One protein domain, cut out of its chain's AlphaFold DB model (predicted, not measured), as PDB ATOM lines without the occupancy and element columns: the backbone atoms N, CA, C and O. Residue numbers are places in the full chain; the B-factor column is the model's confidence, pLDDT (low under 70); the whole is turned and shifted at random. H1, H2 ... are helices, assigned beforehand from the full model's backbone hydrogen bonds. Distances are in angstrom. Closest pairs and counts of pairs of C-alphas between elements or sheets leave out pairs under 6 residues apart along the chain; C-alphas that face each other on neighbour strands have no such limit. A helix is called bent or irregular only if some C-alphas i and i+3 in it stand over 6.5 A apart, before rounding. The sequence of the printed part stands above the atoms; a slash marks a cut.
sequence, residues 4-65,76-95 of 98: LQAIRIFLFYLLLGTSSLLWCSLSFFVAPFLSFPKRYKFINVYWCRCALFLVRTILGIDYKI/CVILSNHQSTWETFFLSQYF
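What this domain is: This is residues 4 to 65 and 76 to 95 of the 98 residues of the protein "1-acyl-sn-glycerol-3-phosphate acyltransferase" of Enterococcus faecium (UniProt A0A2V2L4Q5). Long H1 and H2, bent but nearly straight, lie side by side as a hairpin; short H3 packs obliquely on H2b, on the side away from H1. The 82 printed residues include three named helices, H1, H2, H3 in chain order: all helix. The whole is flat, 43 by 31 by 17 A, and only just compact, close to loose, with radius of gyration of the C-alphas 14.1 A.

How they stand to each other: H1, residues 4 to 33, touches H2b, residues 46 to 59, opposite ways at a shallow tilt of 10 degrees; the closest C-alphas, Arg 8 and Ile 58, are 5.9 A apart. H2, residues 36 to 59, was assigned as one helix by its hydrogen bonds but is bent, C-alphas 43 and 46 being 6.6 A apart; H1 is only just irregular, C-alphas 29 and 32 being 6.8 A apart. H2a, residues 36 to 43, forms a helical hairpin with H1. H3, residues 85 to 94, touches H2b at a steep tilt of 53 degrees, closest at C-alphas Phe 89 and Cys 48, 4.8 A, and is apart from H1. O i to N i+4 pairs are within hydrogen-bond range throughout H2a, H2b and H3, and 23 of 26 in H1.

Where its parts are: H1 measures 42.9 A from C-alpha 4 at (15.778, -11.863, -49.094), H2a 10.4 A, H2b 19.2 A, and H3 14.7 A to C-alpha 94 at (-13.429, -16.031, -42.233).

The domain as a whole: Residues 66 to 75 are cut out, C-alphas 65 and 76 standing 18.3 A apart; no printed residue is under 70 in pLDDT.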
ATOM      1  N   LEU A   4      17.109 -12.138 -48.560       95.50
ATOM      2  CA  LEU A   4      15.778 -11.863 -49.094       95.50
ATOM      3  C   LEU A   4      14.658 -12.261 -48.118       95.50
ATOM      4  O   LEU A   4      13.715 -11.497 -47.930       95.50
ATOM      5  N   GLN A   5      14.749 -13.429 -47.472       95.69
ATOM      6  CA  GLN A   5      13.772 -13.843 -46.456       95.69
ATOM      7  C   GLN A   5      13.765 -12.889 -45.258       95.69
ATOM      8  O   GLN A   5      12.692 -12.520 -44.788       95.69
ATOM      9  N   ALA A   6      14.942 -12.456 -44.796       97.38
ATOM     10  CA  ALA A   6      15.048 -11.489 -43.707       97.38
ATOM     11  C   ALA A   6      14.386 -10.149 -44.070       97.38
ATOM     12  O   ALA A   6      13.610  -9.619 -43.278       97.38
ATOM     13  N   ILE A   7      14.607  -9.650 -45.292       97.94
ATOM     14  CA  ILE A   7      13.969  -8.427 -45.799       97.94
ATOM     15  C   ILE A   7      12.444  -8.582 -45.851       97.94
ATOM     16  O   ILE A   7      11.729  -7.704 -45.374       97.94
ATOM     17  N   ARG A   8      11.931  -9.698 -46.386       97.75
ATOM     18  CA  ARG A   8      10.479  -9.956 -46.467       97.75
ATOM     19  C   ARG A   8       9.840  -9.995 -45.078       97.75
ATOM     20  O   ARG A   8       8.788  -9.398 -44.883       97.75
ATOM     21  N   ILE A   9      10.491 -10.640 -44.111       97.44
ATOM     22  CA  ILE A   9      10.014 -10.706 -42.722       97.44
ATOM     23  C   ILE A   9      10.028  -9.324 -42.067       97.44
ATOM     24  O   ILE A   9       9.035  -8.930 -41.459       97.44
ATOM     25  N   PHE A  10      11.115  -8.566 -42.224       98.31
ATOM     26  CA  PHE A  10      11.203  -7.209 -41.691       98.31
ATOM     27  C   PHE A  10      10.112  -6.302 -42.274       98.31
ATOM     28  O   PHE A  10       9.381  -5.659 -41.523       98.31
ATOM     29  N   LEU A  11       9.951  -6.297 -43.601       98.50
ATOM     30  CA  LEU A  11       8.912  -5.522 -44.283       98.50
ATOM     31  C   LEU A  11       7.509  -5.939 -43.841       98.50
ATOM     32  O   LEU A  11       6.665  -5.076 -43.606       98.50
ATOM     33  N   PHE A  12       7.260  -7.242 -43.694       98.44
ATOM     34  CA  PHE A  12       5.985  -7.751 -43.203       98.44
ATOM     35  C   PHE A  12       5.662  -7.204 -41.810       98.44
ATOM     36  O   PHE A  12       4.588  -6.639 -41.625       98.44
ATOM     37  N   TYR A  13       6.581  -7.316 -40.848       98.25
ATOM     38  CA  TYR A  13       6.331  -6.832 -39.489       98.25
ATOM     39  C   TYR A  13       6.243  -5.309 -39.408       98.25
ATOM     40  O   TYR A  13       5.407  -4.796 -38.664       98.25
ATOM     41  N   LEU A  14       7.039  -4.581 -40.199       98.62
ATOM     42  CA  LEU A  14       6.940  -3.126 -40.298       98.62
ATOM     43  C   LEU A  14       5.548  -2.707 -40.786       98.62
ATOM     44  O   LEU A  14       4.910  -1.854 -40.170       98.62
ATOM     45  N   LEU A  15       5.058  -3.325 -41.862       98.62
ATOM     46  CA  LEU A  15       3.754  -3.012 -42.448       98.62
ATOM     47  C   LEU A  15       2.597  -3.489 -41.569       98.62
ATOM     48  O   LEU A  15       1.624  -2.762 -41.390       98.62
ATOM     49  N   LEU A  16       2.708  -4.666 -40.955       98.25
ATOM     50  CA  LEU A  16       1.705  -5.160 -40.019       98.25
ATOM     51  C   LEU A  16       1.601  -4.238 -38.795       98.25
ATOM     52  O   LEU A  16       0.503  -3.809 -38.449       98.25
ATOM     53  N   GLY A  17       2.733  -3.877 -38.182       98.19
ATOM     54  CA  GLY A  17       2.780  -2.992 -37.016       98.19
ATOM     55  C   GLY A  17       2.274  -1.581 -37.317       98.19
ATOM     56  O   GLY A  17       1.423  -1.066 -36.592       98.19
ATOM     57  N   THR A  18       2.723  -0.975 -38.418       98.50
ATOM     58  CA  THR A  18       2.226   0.347 -38.843       98.50
ATOM     59  C   THR A  18       0.746   0.305 -39.209       98.50
ATOM     60  O   THR A  18       0.001   1.185 -38.784       98.50
ATOM     61  N   SER A  19       0.280  -0.733 -39.914       98.06
ATOM     62  CA  SER A  19      -1.150  -0.890 -40.208       98.06
ATOM     63  C   SER A  19      -1.983  -1.035 -38.935       98.06
ATOM     64  O   SER A  19      -3.046  -0.434 -38.858       98.06
ATOM     65  N   SER A  20      -1.496  -1.764 -37.923       97.19
ATOM     66  CA  SER A  20      -2.162  -1.903 -36.623       97.19
ATOM     67  C   SER A  20      -2.324  -0.553 -35.933       97.19
ATOM     68  O   SER A  20      -3.429  -0.191 -35.531       97.19
ATOM     69  N   LEU A  21      -1.241   0.230 -35.863       98.00
ATOM     70  CA  LEU A  21      -1.261   1.561 -35.263       98.00
ATOM     71  C   LEU A  21      -2.268   2.472 -35.976       98.00
ATOM     72  O   LEU A  21      -3.155   3.028 -35.332       98.00
ATOM     73  N   LEU A  22      -2.175   2.570 -37.305       98.25
ATOM     74  CA  LEU A  22      -3.062   3.415 -38.107       98.25
ATOM     75  C   LEU A  22      -4.527   2.968 -38.008       98.25
ATOM     76  O   LEU A  22      -5.417   3.804 -37.851       98.25
ATOM     77  N   TRP A  23      -4.788   1.659 -38.071       98.12
ATOM     78  CA  TRP A  23      -6.145   1.116 -38.018       98.12
ATOM     79  C   TRP A  23      -6.770   1.272 -36.635       98.12
ATOM     80  O   TRP A  23      -7.952   1.596 -36.537       98.12
ATOM     81  N   CYS A  24      -5.988   1.096 -35.568       96.88
ATOM     82  CA  CYS A  24      -6.425   1.332 -34.195       96.88
ATOM     83  C   CYS A  24      -6.778   2.809 -33.979       96.88
ATOM     84  O   CYS A  24      -7.875   3.115 -33.509       96.88
ATOM     85  N   SER A  25      -5.905   3.731 -34.407       98.00
ATOM     86  CA  SER A  25      -6.177   5.171 -34.340       98.00
ATOM     87  C   SER A  25      -7.435   5.546 -35.122       98.00
ATOM     88  O   SER A  25      -8.302   6.229 -34.588       98.00
ATOM     89  N   LEU A  26      -7.591   5.053 -36.353       97.88
ATOM     90  CA  LEU A  26      -8.802   5.282 -37.142       97.88
ATOM     91  C   LEU A  26     -10.047   4.697 -36.457       97.88
ATOM     92  O   LEU A  26     -11.091   5.345 -36.392       97.88
ATOM     93  N   SER A  27      -9.932   3.489 -35.905       97.31
ATOM     94  CA  SER A  27     -11.014   2.806 -35.194       97.31
ATOM     95  C   SER A  27     -11.492   3.575 -33.980       97.31
ATOM     96  O   SER A  27     -12.697   3.630 -33.758       97.31
ATOM     97  N   PHE A  28     -10.596   4.223 -33.240       97.19
ATOM     98  CA  PHE A  28     -10.973   5.064 -32.108       97.19
ATOM     99  C   PHE A  28     -11.967   6.164 -32.510       97.19
ATOM    100  O   PHE A  28     -12.971   6.369 -31.828       97.19
ATOM    101  N   PHE A  29     -11.741   6.818 -33.653       97.88
ATOM    102  CA  PHE A  29     -12.612   7.892 -34.133       97.88
ATOM    103  C   PHE A  29     -13.854   7.385 -34.872       97.88
ATOM    104  O   PHE A  29     -14.901   8.016 -34.801       97.88
ATOM    105  N   VAL A  30     -13.775   6.253 -35.577       97.44
ATOM    106  CA  VAL A  30     -14.882   5.751 -36.411       97.44
ATOM    107  C   VAL A  30     -15.853   4.861 -35.627       97.44
ATOM    108  O   VAL A  30     -17.066   4.927 -35.833       97.44
ATOM    109  N   ALA A  31     -15.350   4.025 -34.716       96.25
ATOM    110  CA  ALA A  31     -16.142   3.006 -34.027       96.25
ATOM    111  C   ALA A  31     -17.372   3.536 -33.264       96.25
ATOM    112  O   ALA A  31     -18.403   2.851 -33.318       96.25
ATOM    113  N   PRO A  32     -17.332   4.705 -32.587       97.12
ATOM    114  CA  PRO A  32     -18.497   5.243 -31.879       97.12
ATOM    115  C   PRO A  32     -19.718   5.467 -32.780       97.12
ATOM    116  O   PRO A  32     -20.846   5.335 -32.314       97.12
ATOM    117  N   PHE A  33     -19.504   5.717 -34.075       97.69
ATOM    118  CA  PHE A  33     -20.560   6.000 -35.053       97.69
ATOM    119  C   PHE A  33     -21.110   4.748 -35.755       97.69
ATOM    120  O   PHE A  33     -22.001   4.839 -36.600       97.69
ATOM    121  N   LEU A  34     -20.585   3.563 -35.431       97.06
ATOM    122  CA  LEU A  34     -20.997   2.296 -36.030       97.06
ATOM    123  C   LEU A  34     -21.835   1.465 -35.055       97.06
ATOM    124  O   LEU A  34     -21.508   1.351 -33.870       97.06
ATOM    125  N   SER A  35     -22.871   0.802 -35.583       96.38
ATOM    126  CA  SER A  35     -23.579  -0.264 -34.866       96.38
ATOM    127  C   SER A  35     -22.635  -1.427 -34.558       96.38
ATOM    128  O   SER A  35     -21.642  -1.621 -35.264       96.38
ATOM    129  N   PHE A  36     -22.947  -2.235 -33.542       93.12
ATOM    130  CA  PHE A  36     -22.072  -3.331 -33.108       93.12
ATOM    131  C   PHE A  36     -21.615  -4.263 -34.254       93.12
ATOM    132  O   PHE A  36     -20.405  -4.451 -34.393       93.12
ATOM    133  N   PRO A  37     -22.496  -4.742 -35.163       92.94
ATOM    134  CA  PRO A  37     -22.053  -5.596 -36.268       92.94
ATOM    135  C   PRO A  37     -21.110  -4.899 -37.248       92.94
ATOM    136  O   PRO A  37     -20.131  -5.485 -37.712       92.94
ATOM    137  N   LYS A  38     -21.372  -3.623 -37.550       95.06
ATOM    138  CA  LYS A  38     -20.514  -2.826 -38.435       95.06
ATOM    139  C   LYS A  38     -19.174  -2.527 -37.773       95.06
ATOM    140  O   LYS A  38     -18.144  -2.619 -38.431       95.06
ATOM    141  N   ARG A  39     -19.187  -2.219 -36.475       95.56
ATOM    142  CA  ARG A  39     -17.992  -1.977 -35.665       95.56
ATOM    143  C   ARG A  39     -17.099  -3.212 -35.632       95.56
ATOM    144  O   ARG A  39     -15.912  -3.086 -35.899       95.56
ATOM    145  N   TYR A  40     -17.660  -4.394 -35.375       93.69
ATOM    146  CA  TYR A  40     -16.895  -5.643 -35.374       93.69
ATOM    147  C   TYR A  40     -16.251  -5.915 -36.739       93.69
ATOM    148  O   TYR A  40     -15.049  -6.174 -36.818       93.69
ATOM    149  N   LYS A  41     -17.021  -5.793 -37.832       94.44
ATOM    150  CA  LYS A  41     -16.492  -5.971 -39.194       94.44
ATOM    151  C   LYS A  41     -15.383  -4.964 -39.515       94.44
ATOM    152  O   LYS A  41     -14.347  -5.344 -40.049       94.44
ATOM    153  N   PHE A  42     -15.585  -3.701 -39.148       96.00
ATOM    154  CA  PHE A  42     -14.631  -2.627 -39.397       96.00
ATOM    155  C   PHE A  42     -13.318  -2.800 -38.626       96.00
ATOM    156  O   PHE A  42     -12.245  -2.769 -39.225       96.00
ATOM    157  N   ILE A  43     -13.401  -2.999 -37.309       95.94
ATOM    158  CA  ILE A  43     -12.219  -3.093 -36.445       95.94
ATOM    159  C   ILE A  43     -11.492  -4.415 -36.688       95.94
ATOM    160  O   ILE A  43     -10.287  -4.411 -36.914       95.94
ATOM    161  N   ASN A  44     -12.216  -5.538 -36.647       95.06
ATOM    162  CA  ASN A  44     -11.595  -6.859 -36.610       95.06
ATOM    163  C   ASN A  44     -11.454  -7.480 -38.004       95.06
ATOM    164  O   ASN A  44     -10.341  -7.727 -38.468       95.06
ATOM    165  N   VAL A  45     -12.575  -7.709 -38.699       96.00
ATOM    166  CA  VAL A  45     -12.594  -8.491 -39.952       96.00
ATOM    167  C   VAL A  45     -11.723  -7.837 -41.026       96.00
ATOM    168  O   VAL A  45     -10.902  -8.507 -41.651       96.00
ATOM    169  N   TYR A  46     -11.864  -6.529 -41.245       96.31
ATOM    170  CA  TYR A  46     -11.122  -5.833 -42.301       96.31
ATOM    171  C   TYR A  46      -9.626  -5.724 -42.015       96.31
ATOM    172  O   TYR A  46      -8.824  -5.926 -42.930       96.31
ATOM    173  N   TRP A  47      -9.231  -5.487 -40.765       97.50
ATOM    174  CA  TRP A  47      -7.813  -5.471 -40.418       97.50
ATOM    175  C   TRP A  47      -7.184  -6.866 -40.530       97.50
ATOM    176  O   TRP A  47      -6.106  -7.009 -41.105       97.50
ATOM    177  N   CYS A  48      -7.891  -7.920 -40.111       97.25
ATOM    178  CA  CYS A  48      -7.427  -9.299 -40.286       97.25
ATOM    179  C   CYS A  48      -7.287  -9.691 -41.769       97.25
ATOM    180  O   CYS A  48      -6.330 -10.374 -42.141       97.25
ATOM    181  N   ARG A  49      -8.188  -9.216 -42.644       97.06
ATOM    182  CA  ARG A  49      -8.034  -9.358 -44.106       97.06
ATOM    183  C   ARG A  49      -6.780  -8.655 -44.616       97.06
ATOM    184  O   ARG A  49      -6.067  -9.231 -45.432       97.06
ATOM    185  N   CYS A  50      -6.490  -7.450 -44.121       98.06
ATOM    186  CA  CYS A  50      -5.259  -6.727 -44.447       98.06
ATOM    187  C   CYS A  50      -4.017  -7.519 -44.007       98.06
ATOM    188  O   CYS A  50      -3.124  -7.758 -44.818       98.06
ATOM    189  N   ALA A  51      -3.991  -8.021 -42.769       98.00
ATOM    190  CA  ALA A  51      -2.891  -8.839 -42.261       98.00
ATOM    191  C   ALA A  51      -2.637 -10.072 -43.146       98.00
ATOM    192  O   ALA A  51      -1.501 -10.339 -43.534       98.00
ATOM    193  N   LEU A  52      -3.692 -10.788 -43.543       97.94
ATOM    194  CA  LEU A  52      -3.561 -11.973 -44.394       97.94
ATOM    195  C   LEU A  52      -3.213 -11.649 -45.848       97.94
ATOM    196  O   LEU A  52      -2.494 -12.415 -46.491       97.94
ATOM    197  N   PHE A  53      -3.630 -10.489 -46.349       98.25
ATOM    198  CA  PHE A  53      -3.148  -9.966 -47.623       98.25
ATOM    199  C   PHE A  53      -1.635  -9.693 -47.590       98.25
ATOM    200  O   PHE A  53      -0.930 -10.050 -48.538       98.25
ATOM    201  N   LEU A  54      -1.113  -9.126 -46.495       98.38
ATOM    202  CA  LEU A  54       0.329  -8.930 -46.302       98.38
ATOM    203  C   LEU A  54       1.072 -10.269 -46.213       98.38
ATOM    204  O   LEU A  54       2.115 -10.423 -46.843       98.38
ATOM    205  N   VAL A  55       0.524 -11.256 -45.494       97.94
ATOM    206  CA  VAL A  55       1.082 -12.620 -45.428       97.94
ATOM    207  C   VAL A  55       1.212 -13.220 -46.833       97.94
ATOM    208  O   VAL A  55       2.295 -13.661 -47.223       97.94
ATOM    209  N   ARG A  56       0.147 -13.168 -47.637       97.88
ATOM    210  CA  ARG A  56       0.163 -13.706 -49.003       97.88
ATOM    211  C   ARG A  56       1.134 -12.959 -49.911       97.88
ATOM    212  O   ARG A  56       1.932 -13.585 -50.599       97.88
ATOM    213  N   THR A  57       1.097 -11.630 -49.903       98.12
ATOM    214  CA  THR A  57       1.854 -10.805 -50.858       98.12
ATOM    215  C   THR A  57       3.332 -10.706 -50.488       98.12
ATOM    216  O   THR A  57       4.207 -10.859 -51.340       98.12
ATOM    217  N   ILE A  58       3.636 -10.481 -49.208       98.06
ATOM    218  CA  ILE A  58       5.005 -10.240 -48.742       98.06
ATOM    219  C   ILE A  58       5.688 -11.547 -48.400       98.06
ATOM    220  O   ILE A  58       6.823 -11.735 -48.819       98.06
ATOM    221  N   LEU A  59       5.033 -12.460 -47.681       97.00
ATOM    222  CA  LEU A  59       5.661 -13.717 -47.264       97.00
ATOM    223  C   LEU A  59       5.473 -14.837 -48.295       97.00
ATOM    224  O   LEU A  59       6.246 -15.790 -48.292       97.00
ATOM    225  N   GLY A  60       4.515 -14.704 -49.220       96.75
ATOM    226  CA  GLY A  60       4.222 -15.740 -50.214       96.75
ATOM    227  C   GLY A  60       3.511 -16.955 -49.621       96.75
ATOM    228  O   GLY A  60       3.575 -18.032 -50.203       96.75
ATOM    229  N   ILE A  61       2.886 -16.801 -48.451       96.12
ATOM    230  CA  ILE A  61       2.168 -17.878 -47.768       96.12
ATOM    231  C   ILE A  61       0.702 -17.801 -48.190       96.12
ATOM    232  O   ILE A  61       0.022 -16.818 -47.897       96.12
ATOM    233  N   ASP A  62       0.229 -18.834 -48.877       96.12
ATOM    234  CA  ASP A  62      -1.172 -18.986 -49.263       96.12
ATOM    235  C   ASP A  62      -1.812 -20.137 -48.485       96.12
ATOM    236  O   ASP A  62      -1.118 -20.988 -47.923       96.12
ATOM    237  N   TYR A  63      -3.139 -20.164 -48.441       95.19
ATOM    238  CA  TYR A  63      -3.888 -21.204 -47.744       95.19
ATOM    239  C   TYR A  63      -5.011 -21.749 -48.619       95.19
ATOM    240  O   TYR A  63      -5.525 -21.078 -49.513       95.19
ATOM    241  N   LYS A  64      -5.413 -22.989 -48.339       96.75
ATOM    242  CA  LYS A  64      -6.551 -23.642 -48.981       96.75
ATOM    243  C   LYS A  64      -7.559 -24.036 -47.915       96.75
ATOM    244  O   LYS A  64      -7.187 -24.617 -46.900       96.75
ATOM    245  N   ILE A  65      -8.826 -23.742 -48.174       96.19
ATOM    246  CA  ILE A  65      -9.938 -24.169 -47.329       96.19
ATOM    247  C   ILE A  65     -10.500 -25.470 -47.903       96.19
ATOM    248  O   ILE A  65     -10.699 -25.590 -49.114       96.19
ATOM    249  N   CYS A  76     -22.246 -21.164 -33.658       91.81
ATOM    250  CA  CYS A  76     -21.451 -22.306 -33.230       91.81
ATOM    251  C   CYS A  76     -20.137 -21.849 -32.589       91.81
ATOM    252  O   CYS A  76     -19.733 -20.688 -32.689       91.81
ATOM    253  N   VAL A  77     -19.465 -22.778 -31.912       92.56
ATOM    254  CA  VAL A  77     -18.127 -22.553 -31.359       92.56
ATOM    255  C   VAL A  77     -17.101 -23.097 -32.344       92.56
ATOM    256  O   VAL A  77     -17.092 -24.289 -32.641       92.56
ATOM    257  N   ILE A  78     -16.215 -22.225 -32.824       92.75
ATOM    258  CA  ILE A  78     -15.100 -22.625 -33.683       92.75
ATOM    259  C   ILE A  78     -13.923 -23.044 -32.803       92.75
ATOM    260  O   ILE A  78     -13.375 -22.229 -32.061       92.75
ATOM    261  N   LEU A  79     -13.531 -24.314 -32.899       93.81
ATOM    262  CA  LEU A  79     -12.367 -24.867 -32.212       93.81
ATOM    263  C   LEU A  79     -11.242 -25.117 -33.221       93.81
ATOM    264  O   LEU A  79     -11.450 -25.768 -34.240       93.81
ATOM    265  N   SER A  80     -10.045 -24.620 -32.918       93.38
ATOM    266  CA  SER A  80      -8.845 -24.784 -33.742       93.38
ATOM    267  C   SER A  80      -7.645 -25.093 -32.856       93.38
ATOM    268  O   SER A  80      -7.596 -24.674 -31.699       93.38
ATOM    269  N   ASN A  81      -6.645 -25.782 -33.407       94.31
ATOM    270  CA  ASN A  81      -5.310 -25.780 -32.815       94.31
ATOM    271  C   ASN A  81      -4.739 -24.347 -32.804       94.31
ATOM    272  O   ASN A  81      -5.185 -23.481 -33.562       94.31
ATOM    273  N   HIS A  82      -3.745 -24.104 -31.948       91.06
ATOM    274  CA  HIS A  82      -3.060 -22.816 -31.869       91.06
ATOM    275  C   HIS A  82      -1.560 -23.005 -32.089       91.06
ATOM    276  O   HIS A  82      -0.811 -23.277 -31.152       91.06
ATOM    277  N   GLN A  83      -1.135 -22.919 -33.347       93.75
ATOM    278  CA  GLN A  83       0.265 -23.058 -33.732       93.75
ATOM    279  C   GLN A  83       0.917 -21.697 -33.980       93.75
ATOM    280  O   GLN A  83       2.123 -21.547 -33.775       93.75
ATOM    281  N   SER A  84       0.147 -20.696 -34.407       93.31
ATOM    282  CA  SER A  84       0.672 -19.353 -34.619       93.31
ATOM    283  C   SER A  84      -0.381 -18.251 -34.463       93.31
ATOM    284  O   SER A  84      -1.561 -18.473 -34.197       93.31
ATOM    285  N   THR A  85       0.062 -17.009 -34.643       93.00
ATOM    286  CA  THR A  85      -0.827 -15.844 -34.723       93.00
ATOM    287  C   THR A  85      -1.677 -15.849 -35.999       93.00
ATOM    288  O   THR A  85      -2.687 -15.150 -36.066       93.00
ATOM    289  N   TRP A  86      -1.288 -16.616 -37.023       95.69
ATOM    290  CA  TRP A  86      -2.004 -16.681 -38.297       95.69
ATOM    291  C   TRP A  86      -3.455 -17.141 -38.113       95.69
ATOM    292  O   TRP A  86      -4.358 -16.539 -38.691       95.69
ATOM    293  N   GLU A  87      -3.692 -18.132 -37.251       95.12
ATOM    294  CA  GLU A  87      -5.018 -18.670 -36.946       95.12
ATOM    295  C   GLU A  87      -5.937 -17.586 -36.385       95.12
ATOM    296  O   GLU A  87      -7.088 -17.481 -36.800       95.12
ATOM    297  N   THR A  88      -5.421 -16.705 -35.525       93.56
ATOM    298  CA  THR A  88      -6.190 -15.579 -34.978       93.56
ATOM    299  C   THR A  88      -6.693 -14.650 -36.082       93.56
ATOM    300  O   THR A  88      -7.860 -14.251 -36.066       93.56
ATOM    301  N   PHE A  89      -5.844 -14.330 -37.065       95.81
ATOM    302  CA  PHE A  89      -6.239 -13.502 -38.206       95.81
ATOM    303  C   PHE A  89      -7.208 -14.237 -39.133       95.81
ATOM    304  O   PHE A  89      -8.198 -13.658 -39.581       95.81
ATOM    305  N   PHE A  90      -6.926 -15.506 -39.435       96.12
ATOM    306  CA  PHE A  90      -7.718 -16.284 -40.382       96.12
ATOM    307  C   PHE A  90      -9.128 -16.519 -39.860       96.12
ATOM    308  O   PHE A  90     -10.097 -16.167 -40.533       96.12
ATOM    309  N   LEU A  91      -9.240 -17.025 -38.634       94.94
ATOM    310  CA  LEU A  91     -10.527 -17.312 -38.016       94.94
ATOM    311  C   LEU A  91     -11.362 -16.037 -37.889       94.94
ATOM    312  O   LEU A  91     -12.520 -16.043 -38.288       94.94
ATOM    313  N   SER A  92     -10.756 -14.926 -37.457       93.69
ATOM    314  CA  SER A  92     -11.441 -13.629 -37.343       93.69
ATOM    315  C   SER A  92     -11.928 -13.064 -38.679       93.69
ATOM    316  O   SER A  92     -12.925 -12.342 -38.706       93.69
ATOM    317  N   GLN A  93     -11.226 -13.329 -39.789       93.38
ATOM    318  CA  GLN A  93     -11.653 -12.829 -41.098       93.38
ATOM    319  C   GLN A  93     -12.699 -13.713 -41.783       93.38
ATOM    320  O   GLN A  93     -13.492 -13.199 -42.579       93.38
ATOM    321  N   TYR A  94     -12.650 -15.023 -41.522       93.81
ATOM    322  CA  TYR A  94     -13.429 -16.031 -42.233       93.81
ATOM    323  C   TYR A  94     -14.728 -16.346 -41.496       93.81
ATOM    324  O   TYR A  94     -15.798 -16.326 -42.100       93.81
ATOM    325  N   PHE A  95     -14.647 -16.545 -40.180       91.19
ATOM    326  CA  PHE A  95     -15.804 -16.748 -39.321       91.19
ATOM    327  C   PHE A  95     -16.184 -15.414 -38.680       91.19
ATOM    328  O   PHE A  95     -15.469 -14.880 -37.832       91.19
TER     329      PHE A  95